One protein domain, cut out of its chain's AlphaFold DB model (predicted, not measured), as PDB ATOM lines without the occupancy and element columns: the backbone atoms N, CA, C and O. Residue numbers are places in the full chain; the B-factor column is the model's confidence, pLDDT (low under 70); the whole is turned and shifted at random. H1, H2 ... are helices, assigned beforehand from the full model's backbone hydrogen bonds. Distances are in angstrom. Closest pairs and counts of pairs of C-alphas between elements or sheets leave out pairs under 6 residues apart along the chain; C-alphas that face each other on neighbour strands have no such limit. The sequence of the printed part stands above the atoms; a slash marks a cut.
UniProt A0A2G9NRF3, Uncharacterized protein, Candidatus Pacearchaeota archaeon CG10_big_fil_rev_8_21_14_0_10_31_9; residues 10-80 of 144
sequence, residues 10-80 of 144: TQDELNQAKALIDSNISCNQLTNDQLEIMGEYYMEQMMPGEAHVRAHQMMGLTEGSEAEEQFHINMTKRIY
ATOM      1  N   THR A  10     -26.761  37.170 -14.144       85.06
ATOM      2  CA  THR A  10     -25.639  37.912 -14.704       85.06
ATOM      3  C   THR A  10     -24.482  36.975 -15.043       85.06
ATOM      4  O   THR A  10     -24.279  35.925 -14.433       85.06
ATOM      5  N   GLN A  11     -23.642  37.376 -16.002       86.44
ATOM      6  CA  GLN A  11     -22.418  36.622 -16.290       86.44
ATOM      7  C   GLN A  11     -21.470  36.548 -15.088       86.44
ATOM      8  O   GLN A  11     -20.745  35.569 -14.931       86.44
ATOM      9  N   ASP A  12     -21.489  37.553 -14.214       89.75
ATOM     10  CA  ASP A  12     -20.681  37.543 -12.999       89.75
ATOM     11  C   ASP A  12     -21.173  36.488 -11.999       89.75
ATOM     12  O   ASP A  12     -20.351  35.826 -11.367       89.75
ATOM     13  N   GLU A  13     -22.484  36.272 -11.881       90.19
ATOM     14  CA  GLU A  13     -23.061  35.201 -11.054       90.19
ATOM     15  C   GLU A  13     -22.745  33.816 -11.622       90.19
ATOM     16  O   GLU A  13     -22.310  32.935 -10.878       90.19
ATOM     17  N   LEU A  14     -22.839  33.636 -12.943       91.25
ATOM     18  CA  LEU A  14     -22.452  32.377 -13.591       91.25
ATOM     19  C   LEU A  14     -20.959  32.068 -13.408       91.25
ATOM     20  O   LEU A  14     -20.584  30.919 -13.161       91.25
ATOM     21  N   ASN A  15     -20.095  33.083 -13.485       94.44
ATOM     22  CA  ASN A  15     -18.663  32.926 -13.234       94.44
ATOM     23  C   ASN A  15     -18.371  32.580 -11.766       94.44
ATOM     24  O   ASN A  15     -17.519  31.731 -11.496       94.44
ATOM     25  N   GLN A  16     -19.085  33.198 -10.821       95.44
ATOM     26  CA  GLN A  16     -18.977  32.875  -9.395       95.44
ATOM     27  C   GLN A  16     -19.429  31.443  -9.107       95.44
ATOM     28  O   GLN A  16     -18.693  30.685  -8.475       95.44
ATOM     29  N   ALA A  17     -20.588  31.041  -9.628       95.81
ATOM     30  CA  ALA A  17     -21.106  29.684  -9.513       95.81
ATOM     31  C   ALA A  17     -20.119  28.653 -10.073       95.81
ATOM     32  O   ALA A  17     -19.799  27.664  -9.411       95.81
ATOM     33  N   LYS A  18     -19.555  28.924 -11.256       95.56
ATOM     34  CA  LYS A  18     -18.515  28.081 -11.845       95.56
ATOM     35  C   LYS A  18     -17.284  27.964 -10.945       95.56
ATOM     36  O   LYS A  18     -16.784  26.859 -10.757       95.56
ATOM     37  N   ALA A  19     -16.806  29.070 -10.379       96.75
ATOM     38  CA  ALA A  19     -15.656  29.057  -9.480       96.75
ATOM     39  C   ALA A  19     -15.928  28.233  -8.208       96.75
ATOM     40  O   ALA A  19     -15.053  27.485  -7.770       96.75
ATOM     41  N   LEU A  20     -17.140  28.315  -7.650       96.38
ATOM     42  CA  LEU A  20     -17.556  27.497  -6.508       96.38
ATOM     43  C   LEU A  20     -17.547  26.004  -6.862       96.38
ATOM     44  O   LEU A  20     -16.922  25.222  -6.145       96.38
ATOM     45  N   ILE A  21     -18.148  25.625  -7.993       94.06
ATOM     46  CA  ILE A  21     -18.181  24.234  -8.476       94.06
ATOM     47  C   ILE A  21     -16.761  23.708  -8.726       94.06
ATOM     48  O   ILE A  21     -16.398  22.640  -8.234       94.06
ATOM     49  N   ASP A  22     -15.932  24.469  -9.444       95.75
ATOM     50  CA  ASP A  22     -14.561  24.073  -9.781       95.75
ATOM     51  C   ASP A  22     -13.678  23.957  -8.519       95.75
ATOM     52  O   ASP A  22     -12.777  23.115  -8.458       95.75
ATOM     53  N   SER A  23     -13.961  24.754  -7.480       95.75
ATOM     54  CA  SER A  23     -13.243  24.703  -6.200       95.75
ATOM     55  C   SER A  23     -13.527  23.449  -5.367       95.75
ATOM     56  O   SER A  23     -12.780  23.181  -4.427       95.75
ATOM     57  N   ASN A  24     -14.563  22.669  -5.706       92.31
ATOM     58  CA  ASN A  24     -14.992  21.490  -4.944       92.31
ATOM     59  C   ASN A  24     -15.199  21.784  -3.442       92.31
ATOM     60  O   ASN A  24     -14.904  20.952  -2.579       92.31
ATOM     61  N   ILE A  25     -15.685  22.987  -3.117       94.44
ATOM     62  CA  ILE A  25     -16.028  23.374  -1.748       94.44
ATOM     63  C   ILE A  25     -17.080  22.421  -1.166       94.44
ATOM     64  O   ILE A  25     -18.014  22.001  -1.853       94.44
ATOM     65  N   SER A  26     -16.928  22.064   0.110       93.94
ATOM     66  CA  SER A  26     -17.849  21.145   0.775       93.94
ATOM     67  C   SER A  26     -19.227  21.783   0.958       93.94
ATOM     68  O   SER A  26     -19.341  22.955   1.309       93.94
ATOM     69  N   CYS A  27     -20.291  21.000   0.789       91.00
ATOM     70  CA  CYS A  27     -21.664  21.509   0.818       91.00
ATOM     71  C   CYS A  27     -22.096  22.155   2.130       91.00
ATOM     72  O   CYS A  27     -22.880  23.095   2.128       91.00
ATOM     73  N   ASN A  28     -21.544  21.707   3.254       93.75
ATOM     74  CA  ASN A  28     -21.777  22.325   4.559       93.75
ATOM     75  C   ASN A  28     -21.115  23.708   4.719       93.75
ATOM     76  O   ASN A  28     -21.319  24.357   5.743       93.75
ATOM     77  N   GLN A  29     -20.302  24.135   3.753       95.25
ATOM     78  CA  GLN A  29     -19.661  25.449   3.714       95.25
ATOM     79  C   GLN A  29     -20.328  26.390   2.704       95.25
ATOM     80  O   GLN A  29     -19.929  27.549   2.624       95.25
ATOM     81  N   LEU A  30     -21.312  25.901   1.944       96.12
ATOM     82  CA  LEU A  30     -22.066  26.694   0.983       96.12
ATOM     83  C   LEU A  30     -23.262  27.367   1.664       96.12
ATOM     84  O   LEU A  30     -23.993  26.735   2.429       96.12
ATOM     85  N   THR A  31     -23.468  28.649   1.376       96.69
ATOM     86  CA  THR A  31     -24.688  29.372   1.759       96.69
ATOM     87  C   THR A  31     -25.840  29.046   0.804       96.69
ATOM     88  O   THR A  31     -25.620  28.505  -0.280       96.69
ATOM     89  N   ASN A  32     -27.077  29.383   1.180       95.25
ATOM     90  CA  ASN A  32     -28.228  29.224   0.286       95.25
ATOM     91  C   ASN A  32     -28.056  30.036  -1.003       95.25
ATOM     92  O   ASN A  32     -28.189  29.451  -2.067       95.25
ATOM     93  N   ASP A  33     -27.631  31.298  -0.916       94.81
ATOM     94  CA  ASP A  33     -27.366  32.146  -2.086       94.81
ATOM     95  C   ASP A  33     -26.322  31.507  -3.020       94.81
ATOM     96  O   ASP A  33     -26.456  31.511  -4.239       94.81
ATOM     97  N   GLN A  34     -25.279  30.887  -2.453       96.75
ATOM     98  CA  GLN A  34     -24.278  30.168  -3.243       96.75
ATOM     99  C   GLN A  34     -24.866  28.918  -3.911       96.75
ATOM    100  O   GLN A  34     -24.539  28.617  -5.056       96.75
ATOM    101  N   LEU A  35     -25.733  28.186  -3.210       96.00
ATOM    102  CA  LEU A  35     -26.419  27.011  -3.750       96.00
ATOM    103  C   LEU A  35     -27.436  27.380  -4.837       96.00
ATOM    104  O   LEU A  35     -27.590  26.615  -5.792       96.00
ATOM    105  N   GLU A  36     -28.102  28.523  -4.702       95.38
ATOM    106  CA  GLU A  36     -29.020  29.093  -5.685       95.38
ATOM    107  C   GLU A  36     -28.276  29.421  -6.982       95.38
ATOM    108  O   GLU A  36     -28.579  28.816  -8.008       95.38
ATOM    109  N   ILE A  37     -27.226  30.257  -6.940       95.12
ATOM    110  CA  ILE A  37     -26.469  30.624  -8.154       95.12
ATOM    111  C   ILE A  37     -25.793  29.411  -8.810       95.12
ATOM    112  O   ILE A  37     -25.634  29.352 -10.029       95.12
ATOM    113  N   MET A  38     -25.403  28.405  -8.019       95.25
ATOM    114  CA  MET A  38     -24.919  27.126  -8.548       95.25
ATOM    115  C   MET A  38     -26.030  26.349  -9.262       95.25
ATOM    116  O   MET A  38     -25.769  25.701 -10.275       95.25
ATOM    117  N   GLY A  39     -27.259  26.413  -8.756       94.06
ATOM    118  CA  GLY A  39     -28.419  25.766  -9.365       94.06
ATOM    119  C   GLY A  39     -28.809  26.444 -10.665       94.06
ATOM    120  O   GLY A  39     -29.024  25.763 -11.665       94.06
ATOM    121  N   GLU A  40     -28.777  27.768 -10.672       92.50
ATOM    122  CA  GLU A  40     -28.941  28.593 -11.860       92.50
ATOM    123  C   GLU A  40     -27.894  28.255 -12.928       92.50
ATOM    124  O   GLU A  40     -28.228  27.968 -14.077       92.50
ATOM    125  N   TYR A  41     -26.622  28.139 -12.533       94.44
ATOM    126  CA  TYR A  41     -25.561  27.697 -13.434       94.44
ATOM    127  C   TYR A  41     -25.844  26.316 -14.033       94.44
ATOM    128  O   TYR A  41     -25.722  26.135 -15.246       94.44
ATOM    129  N   TYR A  42     -26.238  25.330 -13.220       93.44
ATOM    130  CA  TYR A  42     -26.582  24.001 -13.729       93.44
ATOM    131  C   TYR A  42     -27.787  24.030 -14.676       93.44
ATOM    132  O   TYR A  42     -27.753  23.342 -15.698       93.44
ATOM    133  N   MET A  43     -28.820  24.818 -14.368       91.12
ATOM    134  CA  MET A  43     -29.984  24.986 -15.239       91.12
ATOM    135  C   MET A  43     -29.589  25.603 -16.576       91.12
ATOM    136  O   MET A  43     -29.957  25.058 -17.614       91.12
ATOM    137  N   GLU A  44     -28.767  26.647 -16.566       90.44
ATOM    138  CA  GLU A  44     -28.286  27.308 -17.778       90.44
ATOM    139  C   GLU A  44     -27.387  26.379 -18.618       90.44
ATOM    140  O   GLU A  44     -27.475  26.366 -19.845       90.44
ATOM    141  N   GLN A  45     -26.568  25.521 -17.988       91.38
ATOM    142  CA  GLN A  45     -25.801  24.497 -18.714       91.38
ATOM    143  C   GLN A  45     -26.697  23.425 -19.357       91.38
ATOM    144  O   GLN A  45     -26.344  22.873 -20.402       91.38
ATOM    145  N   MET A  46     -27.835  23.092 -18.738       88.44
ATOM    146  CA  MET A  46     -28.764  22.077 -19.252       88.44
ATOM    147  C   MET A  46     -29.734  22.635 -20.299       88.44
ATOM    148  O   MET A  46     -30.055  21.953 -21.273       88.44
ATOM    149  N   MET A  47     -30.230  23.849 -20.088       88.25
ATOM    150  CA  MET A  47     -31.268  24.498 -20.882       88.25
ATOM    151  C   MET A  47     -30.952  25.992 -20.995       88.25
ATOM    152  O   MET A  47     -31.558  26.772 -20.284       88.25
ATOM    153  N   PRO A  48     -30.042  26.414 -21.883       88.38
ATOM    154  CA  PRO A  48     -29.599  27.804 -21.933       88.38
ATOM    155  C   PRO A  48     -30.670  28.778 -22.446       88.38
ATOM    156  O   PRO A  48     -31.489  28.444 -23.314       88.38
ATOM    157  N   GLY A  49     -30.601  30.022 -21.973       85.62
ATOM    158  CA  GLY A  49     -31.381  31.154 -22.469       85.62
ATOM    159  C   GLY A  49     -32.892  30.967 -22.322       85.62
ATOM    160  O   GLY A  49     -33.400  30.610 -21.267       85.62
ATOM    161  N   GLU A  50     -33.661  31.197 -23.391       88.06
ATOM    162  CA  GLU A  50     -35.132  31.121 -23.321       88.06
ATOM    163  C   GLU A  50     -35.668  29.732 -22.925       88.06
ATOM    164  O   GLU A  50     -36.803  29.616 -22.457       88.06
ATOM    165  N   ALA A  51     -34.875  28.670 -23.112       88.94
ATOM    166  CA  ALA A  51     -35.250  27.332 -22.670       88.94
ATOM    167  C   ALA A  51     -35.301  27.239 -21.138       88.94
ATOM    168  O   ALA A  51     -36.212  26.597 -20.615       88.94
ATOM    169  N   HIS A  52     -34.382  27.919 -20.449       88.88
ATOM    170  CA  HIS A  52     -34.347  28.013 -18.997       88.88
ATOM    171  C   HIS A  52     -35.641  28.640 -18.462       88.88
ATOM    172  O   HIS A  52     -36.404  28.003 -17.734       88.88
ATOM    173  N   VAL A  53     -35.951  29.843 -18.950       88.19
ATOM    174  CA  VAL A  53     -37.125  30.627 -18.542       88.19
ATOM    175  C   VAL A  53     -38.424  29.868 -18.827       88.19
ATOM    176  O   VAL A  53     -39.357  29.837 -18.022       88.19
ATOM    177  N   ARG A  54     -38.502  29.189 -19.979       89.00
ATOM    178  CA  ARG A  54     -39.654  28.344 -20.307       89.00
ATOM    179  C   ARG A  54     -39.767  27.146 -19.363       89.00
ATOM    180  O   ARG A  54     -40.890  26.746 -19.052       89.00
ATOM    181  N   ALA A  55     -38.653  26.565 -18.922       86.56
ATOM    182  CA  ALA A  55     -38.674  25.462 -17.969       86.56
ATOM    183  C   ALA A  55     -39.296  25.900 -16.638       86.56
ATOM    184  O   ALA A  55     -40.162  25.190 -16.128       86.56
ATOM    185  N   HIS A  56     -38.958  27.089 -16.126       88.00
ATOM    186  CA  HIS A  56     -39.622  27.646 -14.940       88.00
ATOM    187  C   HIS A  56     -41.125  27.775 -15.132       88.00
ATOM    188  O   HIS A  56     -41.893  27.239 -14.336       88.00
ATOM    189  N   GLN A  57     -41.553  28.386 -16.239       88.38
ATOM    190  CA  GLN A  57     -42.974  28.575 -16.540       88.38
ATOM    191  C   GLN A  57     -43.730  27.245 -16.622       88.38
ATOM    192  O   GLN A  57     -44.843  27.126 -16.110       88.38
ATOM    193  N   MET A  58     -43.125  26.220 -17.233       87.81
ATOM    194  CA  MET A  58     -43.705  24.875 -17.302       87.81
ATOM    195  C   MET A  58     -43.787  24.195 -15.933       87.81
ATOM    196  O   MET A  58     -44.688  23.389 -15.708       87.81
ATOM    197  N   MET A  59     -42.876  24.526 -15.018       86.88
ATOM    198  CA  MET A  59     -42.905  24.078 -13.625       86.88
ATOM    199  C   MET A  59     -43.812  24.945 -12.735       86.88
ATOM    200  O   MET A  59     -43.978  24.637 -11.557       86.88
ATOM    201  N   GLY A  60     -44.429  25.997 -13.287       90.12
ATOM    202  CA  GLY A  60     -45.236  26.953 -12.528       90.12
ATOM    203  C   GLY A  60     -44.410  27.847 -11.600       90.12
ATOM    204  O   GLY A  60     -44.952  28.382 -10.636       90.12
ATOM    205  N   LEU A  61     -43.111  27.978 -11.870       89.00
ATOM    206  CA  LEU A  61     -42.192  28.858 -11.161       89.00
ATOM    207  C   LEU A  61     -42.111  30.209 -11.877       89.00
ATOM    208  O   LEU A  61     -42.184  30.285 -13.107       89.00
ATOM    209  N   THR A  62     -41.960  31.267 -11.088       88.44
ATOM    210  CA  THR A  62     -41.718  32.626 -11.581       88.44
ATOM    211  C   THR A  62     -40.246  32.954 -11.367       88.44
ATOM    212  O   THR A  62     -39.757  32.752 -10.259       88.44
ATOM    213  N   GLU A  63     -39.577  33.471 -12.397       86.25
ATOM    214  CA  GLU A  63     -38.182  33.934 -12.326       86.25
ATOM    215  C   GLU A  63     -38.023  35.036 -11.251       86.25
ATOM    216  O   GLU A  63     -38.861  35.939 -11.151       86.25
ATOM    217  N   GLY A  64     -36.985  34.945 -10.424       85.38
ATOM    218  CA  GLY A  64     -36.728  35.755  -9.236       85.38
ATOM    219  C   GLY A  64     -37.643  35.484  -8.033       85.38
ATOM    220  O   GLY A  64     -37.716  36.326  -7.137       85.38
ATOM    221  N   SER A  65     -38.403  34.382  -8.001       90.06
ATOM    222  CA  SER A  65     -39.293  34.079  -6.864       90.06
ATOM    223  C   SER A  65     -38.645  33.165  -5.826       90.06
ATOM    224  O   SER A  65     -37.875  32.278  -6.166       90.06
ATOM    225  N   GLU A  66     -39.059  33.281  -4.559       91.50
ATOM    226  CA  GLU A  66     -38.595  32.391  -3.475       91.50
ATOM    227  C   GLU A  66     -38.820  30.900  -3.809       91.50
ATOM    228  O   GLU A  66     -38.036  30.030  -3.438       91.50
ATOM    229  N   ALA A  67     -39.885  30.578  -4.551       90.62
ATOM    230  CA  ALA A  67     -40.164  29.207  -4.974       90.62
ATOM    231  C   ALA A  67     -39.132  28.672  -5.981       90.62
ATOM    232  O   ALA A  67     -38.808  27.484  -5.961       90.62
ATOM    233  N   GLU A  68     -38.639  29.533  -6.866       91.69
ATOM    234  CA  GLU A  68     -37.591  29.204  -7.827       91.69
ATOM    235  C   GLU A  68     -36.224  29.103  -7.140       91.69
ATOM    236  O   GLU A  68     -35.537  28.101  -7.330       91.69
ATOM    237  N   GLU A  69     -35.893  30.044  -6.254       93.00
ATOM    238  CA  GLU A  69     -34.679  29.992  -5.431       93.00
ATOM    239  C   GLU A  69     -34.591  28.644  -4.691       93.00
ATOM    240  O   GLU A  69     -33.602  27.910  -4.783       93.00
ATOM    241  N   GLN A  70     -35.671  28.246  -4.007       94.81
ATOM    242  CA  GLN A  70     -35.717  26.957  -3.316       94.81
ATOM    243  C   GLN A  70     -35.622  25.770  -4.280       94.81
ATOM    244  O   GLN A  70     -35.046  24.734  -3.932       94.81
ATOM    245  N   PHE A  71     -36.164  25.893  -5.493       92.94
ATOM    246  CA  PHE A  71     -35.998  24.877  -6.524       92.94
ATOM    247  C   PHE A  71     -34.522  24.722  -6.913       92.94
ATOM    248  O   PHE A  71     -34.015  23.596  -6.888       92.94
ATOM    249  N   HIS A  72     -33.815  25.816  -7.200       94.06
ATOM    250  CA  HIS A  72     -32.396  25.787  -7.555       94.06
ATOM    251  C   HIS A  72     -31.532  25.262  -6.410       94.06
ATOM    252  O   HIS A  72     -30.720  24.367  -6.635       94.06
ATOM    253  N   ILE A  73     -31.765  25.703  -5.170       95.06
ATOM    254  CA  ILE A  73     -31.046  25.208  -3.984       95.06
ATOM    255  C   ILE A  73     -31.223  23.694  -3.830       95.06
ATOM    256  O   ILE A  73     -30.245  22.958  -3.657       95.06
ATOM    257  N   ASN A  74     -32.462  23.200  -3.898       93.44
ATOM    258  CA  ASN A  74     -32.749  21.771  -3.757       93.44
ATOM    259  C   ASN A  74     -32.166  20.962  -4.920       93.44
ATOM    260  O   ASN A  74     -31.670  19.847  -4.725       93.44
ATOM    261  N   MET A  75     -32.176  21.527  -6.127       93.19
ATOM    262  CA  MET A  75     -31.541  20.920  -7.286       93.19
ATOM    263  C   MET A  75     -30.023  20.804  -7.091       93.19
ATOM    264  O   MET A  75     -29.476  19.716  -7.285       93.19
ATOM    265  N   THR A  76     -29.356  21.873  -6.653       94.00
ATOM    266  CA  THR A  76     -27.914  21.891  -6.376       94.00
ATOM    267  C   THR A  76     -27.541  20.902  -5.288       94.00
ATOM    268  O   THR A  76     -26.632  20.099  -5.485       94.00
ATOM    269  N   LYS A  77     -28.269  20.872  -4.167       92.88
ATOM    270  CA  LYS A  77     -28.036  19.892  -3.092       92.88
ATOM    271  C   LYS A  77     -28.119  18.452  -3.601       92.88
ATOM    272  O   LYS A  77     -27.314  17.605  -3.223       92.88
ATOM    273  N   ARG A  78     -29.031  18.165  -4.530       89.69
ATOM    274  CA  ARG A  78     -29.122  16.833  -5.134       89.69
ATOM    275  C   ARG A  78     -27.955  16.524  -6.076       89.69
ATOM    276  O   ARG A  78     -27.422  15.421  -6.027       89.69
ATOM    277  N   ILE A  79     -27.594  17.459  -6.958       89.88
ATOM    278  CA  ILE A  79     -26.600  17.229  -8.020       89.88
ATOM    279  C   ILE A  79     -25.172  17.310  -7.478       89.88
ATOM    280  O   ILE A  79     -24.366  16.420  -7.734       89.88
ATOM    281  N   TYR A  80     -24.868  18.375  -6.742       92.19
ATOM    282  CA  TYR A  80     -23.529  18.682  -6.256       92.19
ATOM    283  C   TYR A  80     -23.252  18.025  -4.899       92.19
ATOM    284  O   TYR A  80     -22.201  17.418  -4.716       92.19
TER     285      TYR A  80
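What this domain is: This is residues 10 to 80 of the 144 residues of an uncharacterized protein of Candidatus Pacearchaeota archaeon CG10_big_fil_rev_8_21_14_0_10_31_9 (UniProt A0A2G9NRF3). H2 is the core, and H1 and H4 cross it on opposite sides, nearly at right angles; H3 is set off to the side of the last turns of H2, near Glu 44, loosely joined to the rest. The printed part has 71 residues with four named helices, in the order H1, H2, H3, H4, and no named strand: all helix. It is compact, with a radius of gyration of the C-alphas of 11.6 A, but elongated, spanning 32 by 21 by 18 A.

How they stand to each other: H1, residues 11 to 22, touches H2, residues 32 to 46, about perpendicular at 83 degrees; the closest C-alphas, of Ala 17 and Met 38, are 4.7 A apart. H3, residues 50 to 58, is close to but not clearly touching H2; the closest C-alphas, of Glu 44 and His 52, are 6.2 A apart. H4, residues 66 to 79, touches H2 about perpendicular at 75 degrees; the closest C-alphas, of Gly 39 and His 72, are 4.4 A apart. H1 is apart from H3 and H4. In H1, H2, H3 and H4 every O i to N i+4 pair is within hydrogen-bond range.

Where its parts are: H1 begins at C-alpha 11 (-22.418, 36.622, -16.290) and is 16.2 A long from first to last C-alpha, H2 20.8 A, H3 12.2 A and H4 19.9 A, ending at C-alpha 79 (-26.600, 17.229, -8.020).

The domain as a whole: The C-alphas farthest apart, of Ser 23 and Gly 60, are 32.7 A apart. The printed part has no cut and no long link, and no printed residue is under 70 in pLDDT.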